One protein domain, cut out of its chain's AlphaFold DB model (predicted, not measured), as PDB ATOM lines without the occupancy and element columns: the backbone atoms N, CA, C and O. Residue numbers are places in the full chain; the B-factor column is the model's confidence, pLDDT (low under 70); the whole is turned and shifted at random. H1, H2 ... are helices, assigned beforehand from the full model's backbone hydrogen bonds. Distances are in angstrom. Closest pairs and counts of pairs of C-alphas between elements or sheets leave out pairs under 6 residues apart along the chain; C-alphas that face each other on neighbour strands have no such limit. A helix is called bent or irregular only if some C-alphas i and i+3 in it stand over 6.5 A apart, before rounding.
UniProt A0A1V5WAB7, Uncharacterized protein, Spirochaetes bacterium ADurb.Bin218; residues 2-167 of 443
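AT A GLANCE: This is residues 2 to 167 of the 443 residues of an uncharacterized protein of Spirochaetes bacterium ADurb.Bin218 (UniProt A0A1V5WAB7). Three long helices, H2, H3 and H4b, lie side by side along the longest axis, and H6 packs slantwise on H3 and H4b to make a four-helix, up-and-down bundle, each helix running against the one before it. H7 folds back over H6 on the side away from H2, and its end, residues 159 to 167, sticks out; the short arm H4a turns back at one end of H4b, and H5 packs near the other end. The printed part has 166 residues with seven named helices, H1 to H7 in chain order, and no named strand: the class is all helix. It is only just compact, close to loose, with a radius of gyration of the C-alphas of 18.2 A and spans of 54 by 38 by 29 A.

HOW THE PARTS SIT: H1, residues 2 to 10, and H2, residues 12 to 32, meet only through their link. H2 touches H3, residues 35 to 57, in a helical hairpin at a shallow tilt of 20 degrees, opposite ways; the closest C-alphas, of Asn 25 and Val 37, are 5.6 A apart. H4, residues 61 to 103, was assigned by its hydrogen bonds as one helix but is bent: C-alphas 71 and 74 are 9.5 A apart. Its arms H4a, residues 61 to 71, and H4b, residues 74 to 103, stand at a steep tilt of 64 degrees. H4b, with a kink of 41 degrees near residue 88, touches H3 at 9 degrees, opposite ways, closest at C-alphas Ser 49 and Ile 92, 5.8 A. With residues 97 to 101 alone it touches H5, residues 112 to 119, closest at C-alphas Leu 101 and Thr 114, 6.3 A. H6, residues 124 to 138, touches H3, closest at C-alphas Cys 50 and Ala 130, 5.7 A. H7, residues 143 to 167, touches H6 with residues 146 to 154 alone, a helical hairpin; C-alphas Leu 133 and Phe 150 are closest, 6.2 A. H7 is apart from H3 and H4b. Every O i to N i+4 pair is within hydrogen-bond range in H1, H2, H3, H4a, H5 and H6, against 22 of 26 in H4b and 20 of 21 in H7.

IN THESE COORDINATES: H1 begins at C-alpha 2, (99.517, 6.690, -20.574). From first to last C-alpha H2 measures 29.5 A, H3 33.3 A, H4b 42.6 A, H6 21.5 A and H7 35.7 A. H4b begins at C-alpha 74, (113.998, 16.383, -12.388), and H7 ends at C-alpha 167, (126.114, 26.060, -55.180).

THE WHOLE: The C-alphas farthest apart, of Tyr 32 and Glu 70, are 56.1 A apart. The printed part has no cut and no long link. Mean pLDDT of the printed part is 87.7, and no printed residue is under 70.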
ATOM      1  N   GLU A   2     100.966   6.512 -20.356       78.19
ATOM      2  CA  GLU A   2      99.517   6.690 -20.574       78.19
ATOM      3  C   GLU A   2      99.196   7.800 -21.580       78.19
ATOM      4  O   GLU A   2      98.471   7.545 -22.534       78.19
ATOM      5  N   LEU A   3      99.865   8.952 -21.481       80.81
ATOM      6  CA  LEU A   3      99.677  10.084 -22.393       80.81
ATOM      7  C   LEU A   3      99.942   9.734 -23.872       80.81
ATOM      8  O   LEU A   3      99.123  10.015 -24.740       80.81
ATOM      9  N   VAL A   4     101.028   9.014 -24.183       80.25
ATOM     10  CA  VAL A   4     101.276   8.534 -25.560       80.25
ATOM     11  C   VAL A   4     100.212   7.534 -26.002       80.25
ATOM     12  O   VAL A   4      99.775   7.569 -27.148       80.25
ATOM     13  N   ARG A   5      99.773   6.642 -25.110       83.62
ATOM     14  CA  ARG A   5      98.731   5.658 -25.426       83.62
ATOM     15  C   ARG A   5      97.396   6.338 -25.731       83.62
ATOM     16  O   ARG A   5      96.697   5.889 -26.635       83.62
ATOM     17  N   GLU A   6      97.044   7.389 -25.005       87.44
ATOM     18  CA  GLU A   6      95.833   8.178 -25.242       87.44
ATOM     19  C   GLU A   6      95.885   8.917 -26.577       87.44
ATOM     20  O   GLU A   6      94.954   8.798 -27.376       87.44
ATOM     21  N   GLU A   7      97.000   9.579 -26.887       86.38
ATOM     22  CA  GLU A   7      97.172  10.238 -28.186       86.38
ATOM     23  C   GLU A   7      97.192   9.231 -29.347       86.38
ATOM     24  O   GLU A   7      96.574   9.460 -30.389       86.38
ATOM     25  N   LEU A   8      97.818   8.062 -29.165       84.81
ATOM     26  CA  LEU A   8      97.796   6.989 -30.163       84.81
ATOM     27  C   LEU A   8      96.391   6.402 -30.358       84.81
ATOM     28  O   LEU A   8      96.018   6.060 -31.481       84.81
ATOM     29  N   LYS A   9      95.575   6.316 -29.298       88.69
ATOM     30  CA  LYS A   9      94.170   5.893 -29.411       88.69
ATOM     31  C   LYS A   9      93.365   6.853 -30.285       88.69
ATOM     32  O   LYS A   9      92.593   6.374 -31.117       88.69
ATOM     33  N   LYS A  10      93.578   8.172 -30.171       87.75
ATOM     34  CA  LYS A  10      92.904   9.177 -31.020       87.75
ATOM     35  C   LYS A  10      93.207   8.994 -32.510       87.75
ATOM     36  O   LYS A  10      92.361   9.303 -33.345       87.75
ATOM     37  N   ILE A  11      94.386   8.470 -32.851       91.12
ATOM     38  CA  ILE A  11      94.800   8.234 -34.245       91.12
ATOM     39  C   ILE A  11      94.668   6.768 -34.693       91.12
ATOM     40  O   ILE A  11      95.022   6.443 -35.824       91.12
ATOM     41  N   SER A  12      94.156   5.880 -33.837       90.94
ATOM     42  CA  SER A  12      94.111   4.424 -34.068       90.94
ATOM     43  C   SER A  12      93.464   4.033 -35.399       90.94
ATOM     44  O   SER A  12      94.037   3.247 -36.148       90.94
ATOM     45  N   HIS A  13      92.326   4.638 -35.741       91.94
ATOM     46  CA  HIS A  13      91.643   4.406 -37.015       91.94
ATOM     47  C   HIS A  13      92.541   4.741 -38.212       91.94
ATOM     48  O   HIS A  13      92.631   3.963 -39.161       91.94
ATOM     49  N   PHE A  14      93.279   5.854 -38.145       92.06
ATOM     50  CA  PHE A  14      94.210   6.232 -39.203       92.06
ATOM     51  C   PHE A  14      95.386   5.257 -39.322       92.06
ATOM     52  O   PHE A  14      95.869   5.033 -40.432       92.06
ATOM     53  N   LEU A  15      95.831   4.664 -38.209       92.25
ATOM     54  CA  LEU A  15      96.886   3.647 -38.202       92.25
ATOM     55  C   LEU A  15      96.418   2.321 -38.802       92.25
ATOM     56  O   LEU A  15      97.180   1.692 -39.530       92.25
ATOM     57  N   VAL A  16      95.171   1.918 -38.551       94.25
ATOM     58  CA  VAL A  16      94.581   0.725 -39.178       94.25
ATOM     59  C   VAL A  16      94.499   0.907 -40.693       94.25
ATOM     60  O   VAL A  16      94.914   0.023 -41.442       94.25
ATOM     61  N   ILE A  17      94.053   2.079 -41.154       94.06
ATOM     62  CA  ILE A  17      94.038   2.413 -42.585       94.06
ATOM     63  C   ILE A  17      95.464   2.403 -43.156       94.06
ATOM     64  O   ILE A  17      95.686   1.822 -44.217       94.06
ATOM     65  N   LEU A  18      96.447   2.982 -42.453       94.56
ATOM     66  CA  LEU A  18      97.850   2.962 -42.883       94.56
ATOM     67  C   LEU A  18      98.393   1.533 -43.006       94.56
ATOM     68  O   LEU A  18      99.075   1.225 -43.978       94.56
ATOM     69  N   ALA A  19      98.083   0.659 -42.047       94.88
ATOM     70  CA  ALA A  19      98.490  -0.742 -42.089       94.88
ATOM     71  C   ALA A  19      97.888  -1.463 -43.305       94.88
ATOM     72  O   ALA A  19      98.606  -2.160 -44.020       94.88
ATOM     73  N   GLY A  20      96.604  -1.227 -43.600       94.88
ATOM     74  CA  GLY A  20      95.967  -1.722 -44.822       94.88
ATOM     75  C   GLY A  20      96.657  -1.203 -46.089       94.88
ATOM     76  O   GLY A  20      97.003  -1.988 -46.969       94.88
ATOM     77  N   LEU A  21      96.940   0.101 -46.154       94.31
ATOM     78  CA  LEU A  21      97.665   0.719 -47.267       94.31
ATOM     79  C   LEU A  21      99.080   0.151 -47.437       94.31
ATOM     80  O   LEU A  21      99.521  -0.042 -48.567       94.31
ATOM     81  N   TYR A  22      99.782  -0.154 -46.345       95.19
ATOM     82  CA  TYR A  22     101.085  -0.816 -46.391       95.19
ATOM     83  C   TYR A  22     101.010  -2.222 -46.965       95.19
ATOM     84  O   TYR A  22     101.830  -2.552 -47.818       95.19
ATOM     85  N   ILE A  23     100.022  -3.020 -46.556       94.75
ATOM     86  CA  ILE A  23      99.814  -4.369 -47.097       94.75
ATOM     87  C   ILE A  23      99.520  -4.293 -48.598       94.75
ATOM     88  O   ILE A  23     100.162  -4.985 -49.383       94.75
ATOM     89  N   VAL A  24      98.607  -3.407 -49.011       93.12
ATOM     90  CA  VAL A  24      98.276  -3.215 -50.431       93.12
ATOM     91  C   VAL A  24      99.510  -2.761 -51.214       93.12
ATOM     92  O   VAL A  24      99.829  -3.351 -52.241       93.12
ATOM     93  N   ASN A  25     100.256  -1.772 -50.717       91.88
ATOM     94  CA  ASN A  25     101.476  -1.293 -51.369       91.88
ATOM     95  C   ASN A  25     102.539  -2.393 -51.490       91.88
ATOM     96  O   ASN A  25     103.202  -2.493 -52.516       91.88
ATOM     97  N   PHE A  26     102.687  -3.234 -50.466       91.56
ATOM     98  CA  PHE A  26     103.611  -4.363 -50.495       91.56
ATOM     99  C   PHE A  26     103.226  -5.378 -51.574       91.56
ATOM    100  O   PHE A  26     104.060  -5.716 -52.411       91.56
ATOM    101  N   ILE A  27     101.959  -5.804 -51.608       91.06
ATOM    102  CA  ILE A  27     101.455  -6.752 -52.613       91.06
ATOM    103  C   ILE A  27     101.651  -6.189 -54.024       91.06
ATOM    104  O   ILE A  27     102.183  -6.872 -54.896       91.06
ATOM    105  N   PHE A  28     101.276  -4.927 -54.249       88.06
ATOM    106  CA  PHE A  28     101.374  -4.315 -55.572       88.06
ATOM    107  C   PHE A  28     102.813  -4.082 -56.035       88.06
ATOM    108  O   PHE A  28     103.096  -4.294 -57.213       88.06
ATOM    109  N   ASN A  29     103.731  -3.703 -55.143       86.06
ATOM    110  CA  ASN A  29     105.143  -3.573 -55.504       86.06
ATOM    111  C   ASN A  29     105.771  -4.930 -55.830       86.06
ATOM    112  O   ASN A  29     106.531  -5.026 -56.785       86.06
ATOM    113  N   MET A  30     105.437  -5.977 -55.070       85.19
ATOM    114  CA  MET A  30     105.984  -7.316 -55.304       85.19
ATOM    115  C   MET A  30     105.433  -7.968 -56.578       85.19
ATOM    116  O   MET A  30     106.150  -8.725 -57.224       85.19
ATOM    117  N   MET A  31     104.171  -7.702 -56.937       86.81
ATOM    118  CA  MET A  31     103.500  -8.390 -58.049       86.81
ATOM    119  C   MET A  31     103.422  -7.586 -59.352       86.81
ATOM    120  O   MET A  31     103.396  -8.194 -60.419       86.81
ATOM    121  N   TYR A  32     103.346  -6.252 -59.294       81.06
ATOM    122  CA  TYR A  32     102.979  -5.419 -60.450       81.06
ATOM    123  C   TYR A  32     103.923  -4.233 -60.714       81.06
ATOM    124  O   TYR A  32     103.681  -3.495 -61.666       81.06
ATOM    125  N   ASP A  33     104.950  -4.012 -59.876       75.56
ATOM    126  CA  ASP A  33     105.865  -2.848 -59.924       75.56
ATOM    127  C   ASP A  33     105.127  -1.498 -60.097       75.56
ATOM    128  O   ASP A  33     105.548  -0.575 -60.803       75.56
ATOM    129  N   TRP A  34     103.940  -1.386 -59.485       76.50
ATOM    130  CA  TRP A  34     103.042  -0.258 -59.716       76.50
ATOM    131  C   TRP A  34     103.264   0.873 -58.708       76.50
ATOM    132  O   TRP A  34     102.713   0.889 -57.607       76.50
ATOM    133  N   GLY A  35     104.000   1.904 -59.131       78.31
ATOM    134  CA  GLY A  35     104.321   3.068 -58.293       78.31
ATOM    135  C   GLY A  35     103.136   3.961 -57.881       78.31
ATOM    136  O   GLY A  35     103.312   4.843 -57.040       78.31
ATOM    137  N   GLY A  36     101.931   3.764 -58.433       84.06
ATOM    138  CA  GLY A  36     100.751   4.582 -58.114       84.06
ATOM    139  C   GLY A  36     100.318   4.471 -56.648       84.06
ATOM    140  O   GLY A  36     100.076   5.486 -55.990       84.06
ATOM    141  N   VAL A  37     100.306   3.251 -56.100       86.06
ATOM    142  CA  VAL A  37      99.944   3.007 -54.691       86.06
ATOM    143  C   VAL A  37     100.945   3.680 -53.753       86.06
ATOM    144  O   VAL A  37     100.547   4.328 -52.784       86.06
ATOM    145  N   SER A  38     102.237   3.633 -54.089       88.69
ATOM    146  CA  SER A  38     103.307   4.275 -53.316       88.69
ATOM    147  C   SER A  38     103.090   5.783 -53.139       88.69
ATOM    148  O   SER A  38     103.339   6.331 -52.060       88.69
ATOM    149  N   VAL A  39     102.561   6.468 -54.162       89.44
ATOM    150  CA  VAL A  39     102.217   7.897 -54.075       89.44
ATOM    151  C   VAL A  39     101.076   8.128 -53.085       89.44
ATOM    152  O   VAL A  39     101.189   9.012 -52.235       89.44
ATOM    153  N   ILE A  40     100.015   7.317 -53.144       90.94
ATOM    154  CA  ILE A  40      98.864   7.417 -52.232       90.94
ATOM    155  C   ILE A  40      99.319   7.228 -50.783       90.94
ATOM    156  O   ILE A  40      99.007   8.057 -49.925       90.94
ATOM    157  N   VAL A  41     100.118   6.190 -50.512       92.44
ATOM    158  CA  VAL A  41     100.644   5.932 -49.164       92.44
ATOM    159  C   VAL A  41     101.518   7.092 -48.685       92.44
ATOM    160  O   VAL A  41     101.398   7.517 -47.538       92.44
ATOM    161  N   ARG A  42     102.353   7.673 -49.556       91.31
ATOM    162  CA  ARG A  42     103.197   8.822 -49.197       91.31
ATOM    163  C   ARG A  42     102.379  10.059 -48.825       91.31
ATOM    164  O   ARG A  42     102.705  10.720 -47.839       91.31
ATOM    165  N   VAL A  43     101.330  10.372 -49.590       92.06
ATOM    166  CA  VAL A  43     100.409  11.476 -49.271       92.06
ATOM    167  C   VAL A  43      99.724  11.210 -47.932       92.06
ATOM    168  O   VAL A  43      99.679  12.094 -47.079       92.06
ATOM    169  N   TYR A  44      99.275   9.976 -47.706       94.25
ATOM    170  CA  TYR A  44      98.637   9.589 -46.454       94.25
ATOM    171  C   TYR A  44      99.578   9.728 -45.245       94.25
ATOM    172  O   TYR A  44      99.191  10.313 -44.234       94.25
ATOM    173  N   ILE A  45     100.835   9.277 -45.354       93.94
ATOM    174  CA  ILE A  45     101.854   9.456 -44.305       93.94
ATOM    175  C   ILE A  45     102.082  10.939 -44.022       93.94
ATOM    176  O   ILE A  45     102.186  11.314 -42.857       93.94
ATOM    177  N   MET A  46     102.138  11.793 -45.048       92.50
ATOM    178  CA  MET A  46     102.302  13.238 -44.857       92.50
ATOM    179  C   MET A  46     101.140  13.838 -44.052       92.50
ATOM    180  O   MET A  46     101.371  14.558 -43.078       92.50
ATOM    181  N   VAL A  47      99.896  13.515 -44.418       92.19
ATOM    182  CA  VAL A  47      98.698  14.006 -43.715       92.19
ATOM    183  C   VAL A  47      98.662  13.490 -42.277       92.19
ATOM    184  O   VAL A  47      98.469  14.269 -41.343       92.19
ATOM    185  N   LEU A  48      98.928  12.197 -42.075       94.00
ATOM    186  CA  LEU A  48      98.986  11.601 -40.745       94.00
ATOM    187  C   LEU A  48     100.105  12.215 -39.893       94.00
ATOM    188  O   LEU A  48      99.899  12.465 -38.711       94.00
ATOM    189  N   SER A  49     101.259  12.522 -40.486       93.94
ATOM    190  CA  SER A  49     102.366  13.202 -39.801       93.94
ATOM    191  C   SER A  49     101.945  14.579 -39.293       93.94
ATOM    192  O   SER A  49     102.233  14.931 -38.150       93.94
ATOM    193  N   CYS A  50     101.202  15.334 -40.108       90.69
ATOM    194  CA  CYS A  50     100.640  16.620 -39.699       90.69
ATOM    195  C   CYS A  50      99.646  16.460 -38.541       90.69
ATOM    196  O   CYS A  50      99.687  17.233 -37.585       90.69
ATOM    197  N   TYR A  51      98.792  15.434 -38.592       91.06
ATOM    198  CA  TYR A  51      97.812  15.153 -37.542       91.06
ATOM    199  C   TYR A  51      98.462  14.716 -36.221       91.06
ATOM    200  O   TYR A  51      98.069  15.179 -35.151       91.06
ATOM    201  N   VAL A  52      99.505  13.884 -36.287       92.56
ATOM    202  CA  VAL A  52     100.314  13.492 -35.124       92.56
ATOM    203  C   VAL A  52     100.931  14.730 -34.477       92.56
ATOM    204  O   VAL A  52     100.764  14.940 -33.279       92.56
ATOM    205  N   VAL A  53     101.583  15.597 -35.258       91.31
ATOM    206  CA  VAL A  53     102.148  16.846 -34.724       91.31
ATOM    207  C   VAL A  53     101.068  17.739 -34.119       91.31
ATOM    208  O   VAL A  53     101.280  18.292 -33.042       91.31
ATOM    209  N   TYR A  54      99.914  17.858 -34.776       89.56
ATOM    210  CA  TYR A  54      98.795  18.648 -34.274       89.56
ATOM    211  C   TYR A  54      98.339  18.165 -32.893       89.56
ATOM    212  O   TYR A  54      98.347  18.960 -31.956       89.56
ATOM    213  N   ASN A  55      98.045  16.873 -32.733       89.31
ATOM    214  CA  ASN A  55      97.585  16.309 -31.460       89.31
ATOM    215  C   ASN A  55      98.592  16.538 -30.326       89.31
ATOM    216  O   ASN A  55      98.244  17.091 -29.285       89.31
ATOM    217  N   PHE A  56      99.868  16.224 -30.558       87.75
ATOM    218  CA  PHE A  56     100.910  16.424 -29.547       87.75
ATOM    219  C   PHE A  56     101.219  17.904 -29.269       87.75
ATOM    220  O   PHE A  56     101.730  18.237 -28.199       87.75
ATOM    221  N   SER A  57     100.913  18.813 -30.200       85.06
ATOM    222  CA  SER A  57     101.079  20.256 -29.985       85.06
ATOM    223  C   SER A  57     100.005  20.873 -29.080       85.06
ATOM    224  O   SER A  57     100.268  21.923 -28.498       85.06
ATOM    225  N   GLN A  58      98.842  20.224 -28.939       85.19
ATOM    226  CA  GLN A  58      97.726  20.686 -28.097       85.19
ATOM    227  C   GLN A  58      97.905  20.351 -26.611       85.19
ATOM    228  O   GLN A  58      97.184  20.887 -25.773       85.19
ATOM    229  N   ILE A  59      98.853  19.474 -26.271       84.75
ATOM    230  CA  ILE A  59      99.119  19.074 -24.885       84.75
ATOM    231  C   ILE A  59      99.634  20.281 -24.097       84.75
ATOM    232  O   ILE A  59     100.623  20.912 -24.492       84.75
ATOM    233  N   ASP A  60      99.001  20.574 -22.958       80.62
ATOM    234  CA  ASP A  60      99.472  21.611 -22.043       80.62
ATOM    235  C   ASP A  60     100.714  21.130 -21.285       80.62
ATOM    236  O   ASP A  60     100.662  20.546 -20.204       80.62
ATOM    237  N   VAL A  61     101.868  21.388 -21.900       80.25
ATOM    238  CA  VAL A  61     103.184  20.999 -21.386       80.25
ATOM    239  C   VAL A  61     103.438  21.550 -19.982       80.25
ATOM    240  O   VAL A  61     104.217  20.959 -19.242       80.25
ATOM    241  N   GLU A  62     102.826  22.673 -19.605       78.50
ATOM    242  CA  GLU A  62     103.124  23.307 -18.327       78.50
ATOM    243  C   GLU A  62     102.407  22.631 -17.167       78.50
ATOM    244  O   GLU A  62     103.052  22.362 -16.156       78.50
ATOM    245  N   HIS A  63     101.139  22.268 -17.353       82.81
ATOM    246  CA  HIS A  63     100.406  21.466 -16.379       82.81
ATOM    247  C   HIS A  63     101.058  20.084 -16.192       82.81
ATOM    248  O   HIS A  63     101.350  19.661 -15.075       82.81
ATOM    249  N   GLU A  64     101.409  19.422 -17.297       82.56
ATOM    250  CA  GLU A  64     102.060  18.107 -17.267       82.56
ATOM    251  C   GLU A  64     103.470  18.151 -16.655       82.56
ATOM    252  O   GLU A  64     103.907  17.201 -16.007       82.56
ATOM    253  N   LYS A  65     104.213  19.256 -16.820       81.88
ATOM    254  CA  LYS A  65     105.543  19.417 -16.204       81.88
ATOM    255  C   LYS A  65     105.485  19.367 -14.686       81.88
ATOM    256  O   LYS A  65     106.424  18.847 -14.087       81.88
ATOM    257  N   GLU A  66     104.454  19.944 -14.079       82.31
ATOM    258  CA  GLU A  66     104.289  19.963 -12.625       82.31
ATOM    259  C   GLU A  66     104.001  18.549 -12.114       82.31
ATOM    260  O   GLU A  66     104.772  18.034 -11.302       82.31
ATOM    261  N   LEU A  67     103.029  17.862 -12.720       84.06
ATOM    262  CA  LEU A  67     102.670  16.476 -12.397       84.06
ATOM    263  C   LEU A  67     103.855  15.504 -12.541       84.06
ATOM    264  O   LEU A  67     104.162  14.730 -11.632       84.06
ATOM    265  N   TYR A  68     104.580  15.562 -13.663       84.12
ATOM    266  CA  TYR A  68     105.730  14.677 -13.891       84.12
ATOM    267  C   TYR A  68     106.920  15.006 -12.985       84.12
ATOM    268  O   TYR A  68     107.706  14.112 -12.658       84.12
ATOM    269  N   ARG A  69     107.076  16.271 -12.576       85.38
ATOM    270  CA  ARG A  69     108.123  16.669 -11.633       85.38
ATOM    271  C   ARG A  69     107.822  16.182 -10.219       85.38
ATOM    272  O   ARG A  69     108.759  15.806  -9.521       85.38
ATOM    273  N   GLU A  70     106.557  16.165  -9.817       87.56
ATOM    274  CA  GLU A  70     106.133  15.603  -8.532       87.56
ATOM    275  C   GLU A  70     106.331  14.084  -8.482       87.56
ATOM    276  O   GLU A  70     106.838  13.567  -7.491       87.56
ATOM    277  N   GLN A  71     106.015  13.371  -9.569       86.88
ATOM    278  CA  GLN A  71     106.122  11.907  -9.611       86.88
ATOM    279  C   GLN A  71     107.553  11.381  -9.811       86.88
ATOM    280  O   GLN A  71     107.931  10.380  -9.206       86.88
ATOM    281  N   TYR A  72     108.354  12.023 -10.670       84.19
ATOM    282  CA  TYR A  72     109.655  11.497 -11.121       84.19
ATOM    283  C   TYR A  72     110.825  12.476 -10.915       84.19
ATOM    284  O   TYR A  72     111.928  12.264 -11.431       84.19
ATOM    285  N   GLY A  73     110.609  13.578 -10.194       85.81
ATOM    286  CA  GLY A  73     111.633  14.587  -9.933       85.81
ATOM    287  C   GLY A  73     112.114  15.307 -11.200       85.81
ATOM    288  O   GLY A  73     111.371  15.542 -12.153       85.81
ATOM    289  N   THR A  74     113.395  15.680 -11.238       79.50
ATOM    290  CA  THR A  74     113.998  16.383 -12.388       79.50
ATOM    291  C   THR A  74     114.053  15.531 -13.658       79.50
ATOM    292  O   THR A  74     113.970  16.080 -14.758       79.50
ATOM    293  N   LEU A  75     114.130  14.202 -13.529       83.69
ATOM    294  CA  LEU A  75     114.089  13.270 -14.660       83.69
ATOM    295  C   LEU A  75     112.706  13.218 -15.319       83.69
ATOM    296  O   LEU A  75     112.625  13.028 -16.533       83.69
ATOM    297  N   GLY A  76     111.632  13.475 -14.564       81.31
ATOM    298  CA  GLY A  76     110.268  13.557 -15.096       81.31
ATOM    299  C   GLY A  76     110.109  14.607 -16.193       81.31
ATOM    300  O   GLY A  76     109.445  14.368 -17.198       81.31
ATOM    301  N   VAL A  77     110.809  15.736 -16.063       81.56
ATOM    302  CA  VAL A  77     110.822  16.818 -17.060       81.56
ATOM    303  C   VAL A  77     111.487  16.358 -18.368       81.56
ATOM    304  O   VAL A  77     110.975  16.618 -19.457       81.56
ATOM    305  N   ILE A  78     112.604  15.630 -18.279       83.25
ATOM    306  CA  ILE A  78     113.300  15.075 -19.455       83.25
ATOM    307  C   ILE A  78     112.438  14.000 -20.122       83.25
ATOM    308  O   ILE A  78     112.302  13.980 -21.346       83.25
ATOM    309  N   TYR A  79     111.815  13.135 -19.327       85.44
ATOM    310  CA  TYR A  79     110.926  12.097 -19.833       85.44
ATOM    311  C   TYR A  79     109.718  12.692 -20.572       85.44
ATOM    312  O   TYR A  79     109.426  12.293 -21.699       85.44
ATOM    313  N   LEU A  80     109.080  13.721 -20.004       86.00
ATOM    314  CA  LEU A  80     107.990  14.449 -20.656       86.00
ATOM    315  C   LEU A  80     108.443  15.106 -21.970       86.00
ATOM    316  O   LEU A  80     107.714  15.073 -22.961       86.00
ATOM    317  N   PHE A  81     109.656  15.667 -22.014       85.94
ATOM    318  CA  PHE A  81     110.226  16.198 -23.254       85.94
ATOM    319  C   PHE A  81     110.357  15.114 -24.332       85.94
ATOM    320  O   PHE A  81     109.945  15.334 -25.472       85.94
ATOM    321  N   ILE A  82     110.874  13.932 -23.982       86.31
ATOM    322  CA  ILE A  82     110.992  12.812 -24.924       86.31
ATOM    323  C   ILE A  82     109.607  12.411 -25.452       86.31
ATOM    324  O   ILE A  82     109.438  12.261 -26.661       86.31
ATOM    325  N   LEU A  83     108.599  12.303 -24.582       87.06
ATOM    326  CA  LEU A  83     107.250  11.890 -24.977       87.06
ATOM    327  C   LEU A  83     106.508  12.926 -25.831       87.06
ATOM    328  O   LEU A  83     105.846  12.558 -26.793       87.06
ATOM    329  N   VAL A  84     106.591  14.215 -25.496       86.00
ATOM    330  CA  VAL A  84     105.788  15.249 -26.175       86.00
ATOM    331  C   VAL A  84     106.513  15.847 -27.378       86.00
ATOM    332  O   VAL A  84     105.873  16.336 -28.309       86.00
ATOM    333  N   ARG A  85     107.853  15.845 -27.381       85.69
ATOM    334  CA  ARG A  85     108.650  16.495 -28.432       85.69
ATOM    335  C   ARG A  85     109.382  15.514 -29.322       85.69
ATOM    336  O   ARG A  85     109.302  15.669 -30.529       85.69
ATOM    337  N   PHE A  86     110.090  14.532 -28.773       88.12
ATOM    338  CA  PHE A  86     110.885  13.615 -29.598       88.12
ATOM    339  C   PHE A  86     110.021  12.524 -30.247       88.12
ATOM    340  O   PHE A  86     110.140  12.269 -31.446       88.12
ATOM    341  N   PHE A  87     109.117  11.919 -29.473       91.31
ATOM    342  CA  PHE A  87     108.298  10.790 -29.911       91.31
ATOM    343  C   PHE A  87     107.469  11.065 -31.178       91.31
ATOM    344  O   PHE A  87     107.501  10.209 -32.058       91.31
ATOM    345  N   PRO A  88     106.797  12.223 -31.366       91.69
ATOM    346  CA  PRO A  88     106.043  12.492 -32.594       91.69
ATOM    347  C   PRO A  88     106.906  12.414 -33.859       91.69
ATOM    348  O   PRO A  88     106.531  11.755 -34.827       91.69
ATOM    349  N   PHE A  89     108.096  13.024 -33.846       92.31
ATOM    350  CA  PHE A  89     109.011  12.990 -34.991       92.31
ATOM    351  C   PHE A  89     109.641  11.612 -35.182       92.31
ATOM    352  O   PHE A  89     109.769  11.151 -36.314       92.31
ATOM    353  N   PHE A  90     109.986  10.932 -34.088       92.38
ATOM    354  CA  PHE A  90     110.476   9.557 -34.135       92.38
ATOM    355  C   PHE A  90     109.428   8.604 -34.730       92.38
ATOM    356  O   PHE A  90     109.746   7.784 -35.589       92.38
ATOM    357  N   PHE A  91     108.161   8.764 -34.350       93.31
ATOM    358  CA  PHE A  91     107.044   7.994 -34.885       93.31
ATOM    359  C   PHE A  91     106.837   8.251 -36.385       93.31
ATOM    360  O   PHE A  91     106.704   7.304 -37.160       93.31
ATOM    361  N   ILE A  92     106.899   9.514 -36.822       93.62
ATOM    362  CA  ILE A  92     106.866   9.887 -38.249       93.62
ATOM    363  C   ILE A  92     108.016   9.236 -39.023       93.62
ATOM    364  O   ILE A  92     107.816   8.713 -40.124       93.62
ATOM    365  N   TYR A  93     109.214   9.232 -38.442       92.00
ATOM    366  CA  TYR A  93     110.382   8.601 -39.041       92.00
ATOM    367  C   TYR A  93     110.206   7.083 -39.171       92.00
ATOM    368  O   TYR A  93     110.471   6.545 -40.242       92.00
ATOM    369  N   ILE A  94     109.673   6.399 -38.150       93.19
ATOM    370  CA  ILE A  94     109.350   4.961 -38.214       93.19
ATOM    371  C   ILE A  94     108.335   4.671 -39.321       93.19
ATOM    372  O   ILE A  94     108.546   3.752 -40.110       93.19
ATOM    373  N   MET A  95     107.252   5.450 -39.419       94.50
ATOM    374  CA  MET A  95     106.268   5.267 -40.492       94.50
ATOM    375  C   MET A  95     106.933   5.406 -41.866       94.50
ATOM    376  O   MET A  95     106.776   4.552 -42.734       94.50
ATOM    377  N   THR A  96     107.756   6.439 -42.037       93.25
ATOM    378  CA  THR A  96     108.488   6.682 -43.286       93.25
ATOM    379  C   THR A  96     109.497   5.570 -43.593       93.25
ATOM    380  O   THR A  96     109.668   5.196 -44.753       93.25
ATOM    381  N   LEU A  97     110.133   5.004 -42.566       93.25
ATOM    382  CA  LEU A  97     111.051   3.878 -42.688       93.25
ATOM    383  C   LEU A  97     110.335   2.609 -43.159       93.25
ATOM    384  O   LEU A  97     110.786   1.985 -44.117       93.25
ATOM    385  N   ILE A  98     109.208   2.253 -42.538       93.69
ATOM    386  CA  ILE A  98     108.394   1.095 -42.944       93.69
ATOM    387  C   ILE A  98     107.944   1.258 -44.397       93.69
ATOM    388  O   ILE A  98     108.101   0.344 -45.204       93.69
ATOM    389  N   PHE A  99     107.458   2.449 -44.757       93.12
ATOM    390  CA  PHE A  99     107.103   2.773 -46.134       93.12
ATOM    391  C   PHE A  99     108.267   2.563 -47.105       93.12
ATOM    392  O   PHE A  99     108.092   1.929 -48.144       93.12
ATOM    393  N   ALA A 100     109.453   3.082 -46.776       90.62
ATOM    394  CA  ALA A 100     110.627   2.938 -47.624       90.62
ATOM    395  C   ALA A 100     111.014   1.461 -47.787       90.62
ATOM    396  O   ALA A 100     111.253   1.029 -48.912       90.62
ATOM    397  N   LEU A 101     111.011   0.681 -46.701       92.06
ATOM    398  CA  LEU A 101     111.306  -0.754 -46.735       92.06
ATOM    399  C   LEU A 101     110.331  -1.514 -47.637       92.06
ATOM    400  O   LEU A 101     110.773  -2.314 -48.455       92.06
ATOM    401  N   ILE A 102     109.033  -1.220 -47.554       90.56
ATOM    402  CA  ILE A 102     108.015  -1.821 -48.426       90.56
ATOM    403  C   ILE A 102     108.219  -1.400 -49.884       90.56
ATOM    404  O   ILE A 102     108.090  -2.211 -50.797       90.56
ATOM    405  N   ASN A 103     108.544  -0.129 -50.119       87.38
ATOM    406  CA  ASN A 103     108.694   0.407 -51.469       87.38
ATOM    407  C   ASN A 103     109.900  -0.160 -52.228       87.38
ATOM    408  O   ASN A 103     109.945  -0.087 -53.449       87.38
ATOM    409  N   TYR A 104     110.892  -0.681 -51.512       86.50
ATOM    410  CA  TYR A 104     112.105  -1.248 -52.096       86.50
ATOM    411  C   TYR A 104     112.231  -2.757 -51.842       86.50
ATOM    412  O   TYR A 104     113.320  -3.300 -52.003       86.50
ATOM    413  N   ALA A 105     111.136  -3.442 -51.489       83.88
ATOM    414  CA  ALA A 105     111.123  -4.856 -51.096       83.88
ATOM    415  C   ALA A 105     111.614  -5.859 -52.170       83.88
ATOM    416  O   ALA A 105     111.800  -7.028 -51.858       83.88
ATOM    417  N   GLY A 106     111.887  -5.415 -53.402       74.31
ATOM    418  CA  GLY A 106     112.490  -6.222 -54.475       74.31
ATOM    419  C   GLY A 106     113.903  -5.796 -54.894       74.31
ATOM    420  O   GLY A 106     114.415  -6.280 -55.900       74.31
ATOM    421  N   SER A 107     114.540  -4.853 -54.190       79.56
ATOM    422  CA  SER A 107     115.897  -4.413 -54.545       79.56
ATOM    423  C   SER A 107     116.959  -5.427 -54.107       79.56
ATOM    424  O   SER A 107     116.839  -6.011 -53.035       79.56
ATOM    425  N   THR A 108     118.024  -5.578 -54.897       73.44
ATOM    426  CA  THR A 108     119.086  -6.586 -54.712       73.44
ATOM    427  C   THR A 108     119.748  -6.568 -53.328       73.44
ATOM    428  O   THR A 108     120.055  -7.624 -52.793       73.44
ATOM    429  N   ASP A 109     119.897  -5.383 -52.726       77.81
ATOM    430  CA  ASP A 109     120.540  -5.167 -51.416       77.81
ATOM    431  C   ASP A 109     119.517  -4.766 -50.332       77.81
ATOM    432  O   ASP A 109     119.822  -4.027 -49.388       77.81
ATOM    433  N   TRP A 110     118.256  -5.184 -50.477       82.56
ATOM    434  CA  TRP A 110     117.257  -4.965 -49.435       82.56
ATOM    435  C   TRP A 110     117.627  -5.761 -48.168       82.56
ATOM    436  O   TRP A 110     117.979  -6.935 -48.281       82.56
ATOM    437  N   PRO A 111     117.545  -5.180 -46.955       87.62
ATOM    438  CA  PRO A 111     117.015  -3.853 -46.609       87.62
ATOM    439  C   PRO A 111     118.074  -2.736 -46.510       87.62
ATOM    440  O   PRO A 111     117.718  -1.571 -46.312       87.62
ATOM    441  N   TYR A 112     119.361  -3.057 -46.637       85.00
ATOM    442  CA  TYR A 112     120.469  -2.146 -46.329       85.00
ATOM    443  C   TYR A 112     120.536  -0.925 -47.257       85.00
ATOM    444  O   TYR A 112     120.610   0.197 -46.757       85.00
ATOM    445  N   ASP A 113     120.401  -1.091 -48.580       82.25
ATOM    446  CA  ASP A 113     120.382   0.044 -49.535       82.25
ATOM    447  C   ASP A 113     119.256   1.038 -49.193       82.25
ATOM    448  O   ASP A 113     119.415   2.257 -49.268       82.25
ATOM    449  N   THR A 114     118.113   0.527 -48.728       86.44
ATOM    450  CA  THR A 114     116.975   1.363 -48.324       86.44
ATOM    451  C   THR A 114     117.278   2.171 -47.069       86.44
ATOM    452  O   THR A 114     117.006   3.374 -47.035       86.44
ATOM    453  N   LEU A 115     117.867   1.530 -46.056       88.25
ATOM    454  CA  LEU A 115     118.276   2.190 -44.816       88.25
ATOM    455  C   LEU A 115     119.311   3.287 -45.087       88.25
ATOM    456  O   LEU A 115     119.144   4.414 -44.620       88.25
ATOM    457  N   LEU A 116     120.326   2.994 -45.902       88.44
ATOM    458  CA  LEU A 116     121.378   3.948 -46.259       88.44
ATOM    459  C   LEU A 116     120.831   5.158 -47.018       88.44
ATOM    460  O   LEU A 116     121.188   6.294 -46.711       88.44
ATOM    461  N   ARG A 117     119.914   4.944 -47.969       86.19
ATOM    462  CA  ARG A 117     119.245   6.041 -48.687       86.19
ATOM    463  C   ARG A 117     118.437   6.931 -47.751       86.19
ATOM    464  O   ARG A 117     118.395   8.144 -47.948       86.19
ATOM    465  N   LEU A 118     117.771   6.339 -46.764       88.50
ATOM    466  CA  LEU A 118     116.967   7.080 -45.801       88.50
ATOM    467  C   LEU A 118     117.863   7.902 -44.855       88.50
ATOM    468  O   LEU A 118     117.582   9.079 -44.634       88.50
ATOM    469  N   LEU A 119     118.997   7.341 -44.414       87.25
ATOM    470  CA  LEU A 119     120.036   8.051 -43.650       87.25
ATOM    471  C   LEU A 119     120.726   9.169 -44.446       87.25
ATOM    472  O   LEU A 119     121.064  10.207 -43.879       87.25
ATOM    473  N   ASP A 120     120.896   9.005 -45.762       83.25
ATOM    474  CA  ASP A 120     121.389  10.072 -46.647       83.25
ATOM    475  C   ASP A 120     120.383  11.241 -46.767       83.25
ATOM    476  O   ASP A 120     120.729  12.341 -47.203       83.25
ATOM    477  N   GLY A 121     119.150  11.047 -46.290       82.06
ATOM    478  CA  GLY A 121     118.117  12.076 -46.197       82.06
ATOM    479  C   GLY A 121     116.977  11.893 -47.194       82.06
ATOM    480  O   GLY A 121     116.121  12.778 -47.308       82.06
ATOM    481  N   ARG A 122     116.907  10.761 -47.907       82.06
ATOM    482  CA  ARG A 122     115.749  10.451 -48.753       82.06
ATOM    483  C   ARG A 122     114.505  10.335 -47.870       82.06
ATOM    484  O   ARG A 122     114.507   9.597 -46.895       82.06
ATOM    485  N   TYR A 123     113.453  11.075 -48.218       82.38
ATOM    486  CA  TYR A 123     112.213  11.222 -47.432       82.38
ATOM    487  C   TYR A 123     112.312  12.056 -46.141       82.38
ATOM    488  O   TYR A 123     111.310  12.196 -45.442       82.38
ATOM    489  N   SER A 124     113.449  12.706 -45.864       84.44
ATOM    490  CA  SER A 124     113.580  13.628 -44.718       84.44
ATOM    491  C   SER A 124     112.605  14.813 -44.773       84.44
ATOM    492  O   SER A 124     112.191  15.319 -43.731       84.44
ATOM    493  N   ASN A 125     112.157  15.202 -45.974       86.50
ATOM    494  CA  ASN A 125     111.196  16.289 -46.183       86.50
ATOM    495  C   ASN A 125     109.913  16.128 -45.357       86.50
ATOM    496  O   ASN A 125     109.422  17.116 -44.828       86.50
ATOM    497  N   THR A 126     109.393  14.907 -45.187       88.56
ATOM    498  CA  THR A 126     108.183  14.669 -44.379       88.56
ATOM    499  C   THR A 126     108.389  15.094 -42.925       88.56
ATOM    500  O   THR A 126     107.541  15.771 -42.346       88.56
ATOM    501  N   VAL A 127     109.543  14.753 -42.348       89.44
ATOM    502  CA  VAL A 127     109.898  15.110 -40.967       89.44
ATOM    503  C   VAL A 127     110.115  16.621 -40.840       89.44
ATOM    504  O   VAL A 127     109.682  17.233 -39.866       89.44
ATOM    505  N   ILE A 128     110.743  17.241 -41.840       88.69
ATOM    506  CA  ILE A 128     111.024  18.682 -41.850       88.69
ATOM    507  C   ILE A 128     109.738  19.499 -42.002       88.69
ATOM    508  O   ILE A 128     109.543  20.478 -41.285       88.69
ATOM    509  N   TYR A 129     108.814  19.086 -42.868       90.38
ATOM    510  CA  TYR A 129     107.521  19.756 -42.997       90.38
ATOM    511  C   TYR A 129     106.688  19.594 -41.724       90.38
ATOM    512  O   TYR A 129     106.124  20.569 -41.231       90.38
ATOM    513  N   ALA A 130     106.695  18.408 -41.111       90.88
ATOM    514  CA  ALA A 130     106.089  18.210 -39.798       90.88
ATOM    515  C   ALA A 130     106.688  19.160 -38.737       90.88
ATOM    516  O   ALA A 130     105.958  19.685 -37.894       90.88
ATOM    517  N   LEU A 131     107.993  19.456 -38.807       89.81
ATOM    518  CA  LEU A 131     108.647  20.427 -37.923       89.81
ATOM    519  C   LEU A 131     108.176  21.865 -38.190       89.81
ATOM    520  O   LEU A 131     107.917  22.605 -37.245       89.81
ATOM    521  N   PHE A 132     108.035  22.280 -39.451       90.31
ATOM    522  CA  PHE A 132     107.506  23.612 -39.766       90.31
ATOM    523  C   PHE A 132     106.086  23.792 -39.248       90.31
ATOM    524  O   PHE A 132     105.788  24.809 -38.618       90.31
ATOM    525  N   LEU A 133     105.230  22.786 -39.439       90.06
ATOM    526  CA  LEU A 133     103.880  22.805 -38.893       90.06
ATOM    527  C   LEU A 133     103.906  22.925 -37.365       90.06
ATOM    528  O   LEU A 133     103.197  23.756 -36.803       90.06
ATOM    529  N   PHE A 134     104.768  22.154 -36.700       88.25
ATOM    530  CA  PHE A 134     104.944  22.211 -35.251       88.25
ATOM    531  C   PHE A 134     105.273  23.629 -34.749       88.25
ATOM    532  O   PHE A 134     104.669  24.104 -33.784       88.25
ATOM    533  N   ILE A 135     106.196  24.330 -35.415       86.75
ATOM    534  CA  ILE A 135     106.558  25.714 -35.072       86.75
ATOM    535  C   ILE A 135     105.356  26.638 -35.238       86.75
ATOM    536  O   ILE A 135     105.044  27.413 -34.336       86.75
ATOM    537  N   ILE A 136     104.681  26.554 -36.383       88.00
ATOM    538  CA  ILE A 136     103.580  27.451 -36.736       88.00
ATOM    539  C   ILE A 136     102.404  27.281 -35.772       88.00
ATOM    540  O   ILE A 136     101.856  28.276 -35.299       88.00
ATOM    541  N   LEU A 137     102.058  26.039 -35.418       86.38
ATOM    542  CA  LEU A 137     101.008  25.754 -34.436       86.38
ATOM    543  C   LEU A 137     101.345  26.348 -33.064       86.38
ATOM    544  O   LEU A 137     100.473  26.888 -32.382       86.38
ATOM    545  N   ARG A 138     102.625  26.341 -32.679       81.38
ATOM    546  CA  ARG A 138     103.075  26.924 -31.409       81.38
ATOM    547  C   ARG A 138     102.965  28.448 -31.366       81.38
ATOM    548  O   ARG A 138     102.821  29.006 -30.279       81.38
ATOM    549  N   LEU A 139     103.003  29.123 -32.515       83.38
ATOM    550  CA  LEU A 139     102.814  30.575 -32.590       83.38
ATOM    551  C   LEU A 139     101.360  31.001 -32.310       83.38
ATOM    552  O   LEU A 139     101.108  32.197 -32.201       83.38
ATOM    553  N   LYS A 140     100.414  30.053 -32.173       82.56
ATOM    554  CA  LYS A 140      98.978  30.308 -31.929       82.56
ATOM    555  C   LYS A 140      98.352  31.271 -32.953       82.56
ATOM    556  O   LYS A 140      97.449  32.041 -32.637       82.56
ATOM    557  N   ILE A 141      98.848  31.226 -34.188       85.56
ATOM    558  CA  ILE A 141      98.365  32.041 -35.308       85.56
ATOM    559  C   ILE A 141      97.050  31.438 -35.834       85.56
ATOM    560  O   ILE A 141      96.949  30.210 -35.927       85.56
ATOM    561  N   PRO A 142      96.049  32.257 -36.212       86.31
ATOM    562  CA  PRO A 142      94.793  31.751 -36.756       86.31
ATOM    563  C   PRO A 142      94.996  30.928 -38.046       86.31
ATOM    564  O   PRO A 142      95.897  31.238 -38.837       86.31
ATOM    565  N   PRO A 143      94.124  29.931 -38.318       85.19
ATOM    566  CA  PRO A 143      94.227  29.030 -39.472       85.19
ATOM    567  C   PRO A 143      94.404  29.731 -40.825       85.19
ATOM    568  O   PRO A 143      95.159  29.264 -41.677       85.19
ATOM    569  N   GLY A 144      93.747  30.882 -41.009       89.12
ATOM    570  CA  GLY A 144      93.807  31.651 -42.254       89.12
ATOM    571  C   GLY A 144      95.204  32.166 -42.611       89.12
ATOM    572  O   GLY A 144      95.489  32.360 -43.787       89.12
ATOM    573  N   ILE A 145      96.089  32.348 -41.625       90.38
ATOM    574  CA  ILE A 145      97.475  32.801 -41.835       90.38
ATOM    575  C   ILE A 145      98.454  31.629 -41.702       90.38
ATOM    576  O   ILE A 145      99.438  31.557 -42.438       90.38
ATOM    577  N   SER A 146      98.188  30.682 -40.796       87.88
ATOM    578  CA  SER A 146      99.088  29.552 -40.551       87.88
ATOM    579  C   SER A 146      99.226  28.623 -41.760       87.88
ATOM    580  O   SER A 146     100.335  28.165 -42.035       87.88
ATOM    581  N   ILE A 147      98.147  28.390 -42.520       88.12
ATOM    582  CA  ILE A 147      98.176  27.540 -43.720       88.12
ATOM    583  C   ILE A 147      99.041  28.172 -44.833       88.12
ATOM    584  O   ILE A 147      99.989  27.512 -45.271       88.12
ATOM    585  N   PRO A 148      98.815  29.434 -45.272       93.38
ATOM    586  CA  PRO A 148      99.706  30.091 -46.232       93.38
ATOM    587  C   PRO A 148     101.158  30.169 -45.760       93.38
ATOM    588  O   PRO A 148     102.073  29.963 -46.558       93.38
ATOM    589  N   LEU A 149     101.386  30.425 -44.467       91.75
ATOM    590  CA  LEU A 149     102.729  30.477 -43.893       91.75
ATOM    591  C   LEU A 149     103.429  29.115 -43.982       91.75
ATOM    592  O   LEU A 149     104.582  29.048 -44.402       91.75
ATOM    593  N   PHE A 150     102.729  28.029 -43.650       91.50
ATOM    594  CA  PHE A 150     103.255  26.668 -43.746       91.50
ATOM    595  C   PHE A 150     103.651  26.309 -45.179       91.50
ATOM    596  O   PHE A 150     104.757  25.810 -45.407       91.50
ATOM    597  N   LEU A 151     102.779  26.607 -46.146       91.88
ATOM    598  CA  LEU A 151     103.061  26.377 -47.563       91.88
ATOM    599  C   LEU A 151     104.260  27.208 -48.033       91.88
ATOM    600  O   LEU A 151     105.159  26.669 -48.675       91.88
ATOM    601  N   SER A 152     104.315  28.485 -47.648       92.81
ATOM    602  CA  SER A 152     105.397  29.402 -48.027       92.81
ATOM    603  C   SER A 152     106.749  28.947 -47.480       92.81
ATOM    604  O   SER A 152     107.718  28.863 -48.230       92.81
ATOM    605  N   VAL A 153     106.820  28.592 -46.192       92.00
ATOM    606  CA  VAL A 153     108.056  28.100 -45.561       92.00
ATOM    607  C   VAL A 153     108.484  26.761 -46.166       92.00
ATOM    608  O   VAL A 153     109.668  26.564 -46.423       92.00
ATOM    609  N   SER A 154     107.540  25.863 -46.460       90.56
ATOM    610  CA  SER A 154     107.843  24.570 -47.090       90.56
ATOM    611  C   SER A 154     108.388  24.737 -48.512       90.56
ATOM    612  O   SER A 154     109.378  24.098 -48.871       90.56
ATOM    613  N   MET A 155     107.795  25.632 -49.312       92.44
ATOM    614  CA  MET A 155     108.304  25.975 -50.643       92.44
ATOM    615  C   MET A 155     109.686  26.627 -50.561       92.44
ATOM    616  O   MET A 155     110.597  26.223 -51.282       92.44
ATOM    617  N   LEU A 156     109.864  27.599 -49.661       92.88
ATOM    618  CA  LEU A 156     111.139  28.289 -49.475       92.88
ATOM    619  C   LEU A 156     112.234  27.310 -49.051       92.88
ATOM    620  O   LEU A 156     113.335  27.367 -49.597       92.88
ATOM    621  N   TYR A 157     111.932  26.376 -48.147       90.69
ATOM    622  CA  TYR A 157     112.849  25.305 -47.773       90.69
ATOM    623  C   TYR A 157     113.247  24.460 -48.982       90.69
ATOM    624  O   TYR A 157     114.436  24.271 -49.207       90.69
ATOM    625  N   PHE A 158     112.287  24.004 -49.794       88.81
ATOM    626  CA  PHE A 158     112.581  23.199 -50.982       88.81
ATOM    627  C   PHE A 158     113.496  23.932 -51.976       88.81
ATOM    628  O   PHE A 158     114.475  23.361 -52.459       88.81
ATOM    629  N   TYR A 159     113.214  25.208 -52.260       90.94
ATOM    630  CA  TYR A 159     114.050  26.011 -53.154       90.94
ATOM    631  C   TYR A 159     115.432  26.287 -52.569       90.94
ATOM    632  O   TYR A 159     116.426  26.162 -53.282       90.94
ATOM    633  N   THR A 160     115.505  26.620 -51.280       89.25
ATOM    634  CA  THR A 160     116.774  26.878 -50.589       89.25
ATOM    635  C   THR A 160     117.626  25.616 -50.550       89.25
ATOM    636  O   THR A 160     118.816  25.677 -50.831       89.25
ATOM    637  N   ASP A 161     117.020  24.462 -50.272       87.12
ATOM    638  CA  ASP A 161     117.701  23.172 -50.259       87.12
ATOM    639  C   ASP A 161     118.311  22.848 -51.625       87.12
ATOM    640  O   ASP A 161     119.504  22.566 -51.734       87.12
ATOM    641  N   LYS A 162     117.512  22.985 -52.688       87.69
ATOM    642  CA  LYS A 162     117.968  22.780 -54.065       87.69
ATOM    643  C   LYS A 162     119.087  23.750 -54.450       87.69
ATOM    644  O   LYS A 162     120.060  23.345 -55.076       87.69
ATOM    645  N   LEU A 163     118.962  25.021 -54.072       89.62
ATOM    646  CA  LEU A 163     119.959  26.049 -54.356       89.62
ATOM    647  C   LEU A 163     121.273  25.765 -53.615       89.62
ATOM    648  O   LEU A 163     122.336  25.853 -54.222       89.62
ATOM    649  N   LEU A 164     121.215  25.347 -52.347       86.62
ATOM    650  CA  LEU A 164     122.400  24.961 -51.581       86.62
ATOM    651  C   LEU A 164     123.137  23.782 -52.232       86.62
ATOM    652  O   LEU A 164     124.347  23.855 -52.410       86.62
ATOM    653  N   TYR A 165     122.435  22.730 -52.659       83.44
ATOM    654  CA  TYR A 165     123.089  21.603 -53.340       83.44
ATOM    655  C   TYR A 165     123.615  21.934 -54.744       83.44
ATOM    656  O   TYR A 165     124.478  21.216 -55.240       83.44
ATOM    657  N   ASN A 166     123.132  23.008 -55.373       83.44
ATOM    658  CA  ASN A 166     123.651  23.479 -56.658       83.44
ATOM    659  C   ASN A 166     124.891  24.374 -56.510       83.44
ATOM    660  O   ASN A 166     125.727  24.394 -57.405       83.44
ATOM    661  N   ILE A 167     124.983  25.151 -55.425       85.31
ATOM    662  CA  ILE A 167     126.114  26.060 -55.180       85.31
ATOM    663  C   ILE A 167     127.299  25.315 -54.565       85.31
ATOM    664  O   ILE A 167     128.449  25.639 -54.852       85.31
TER     665      ILE A 167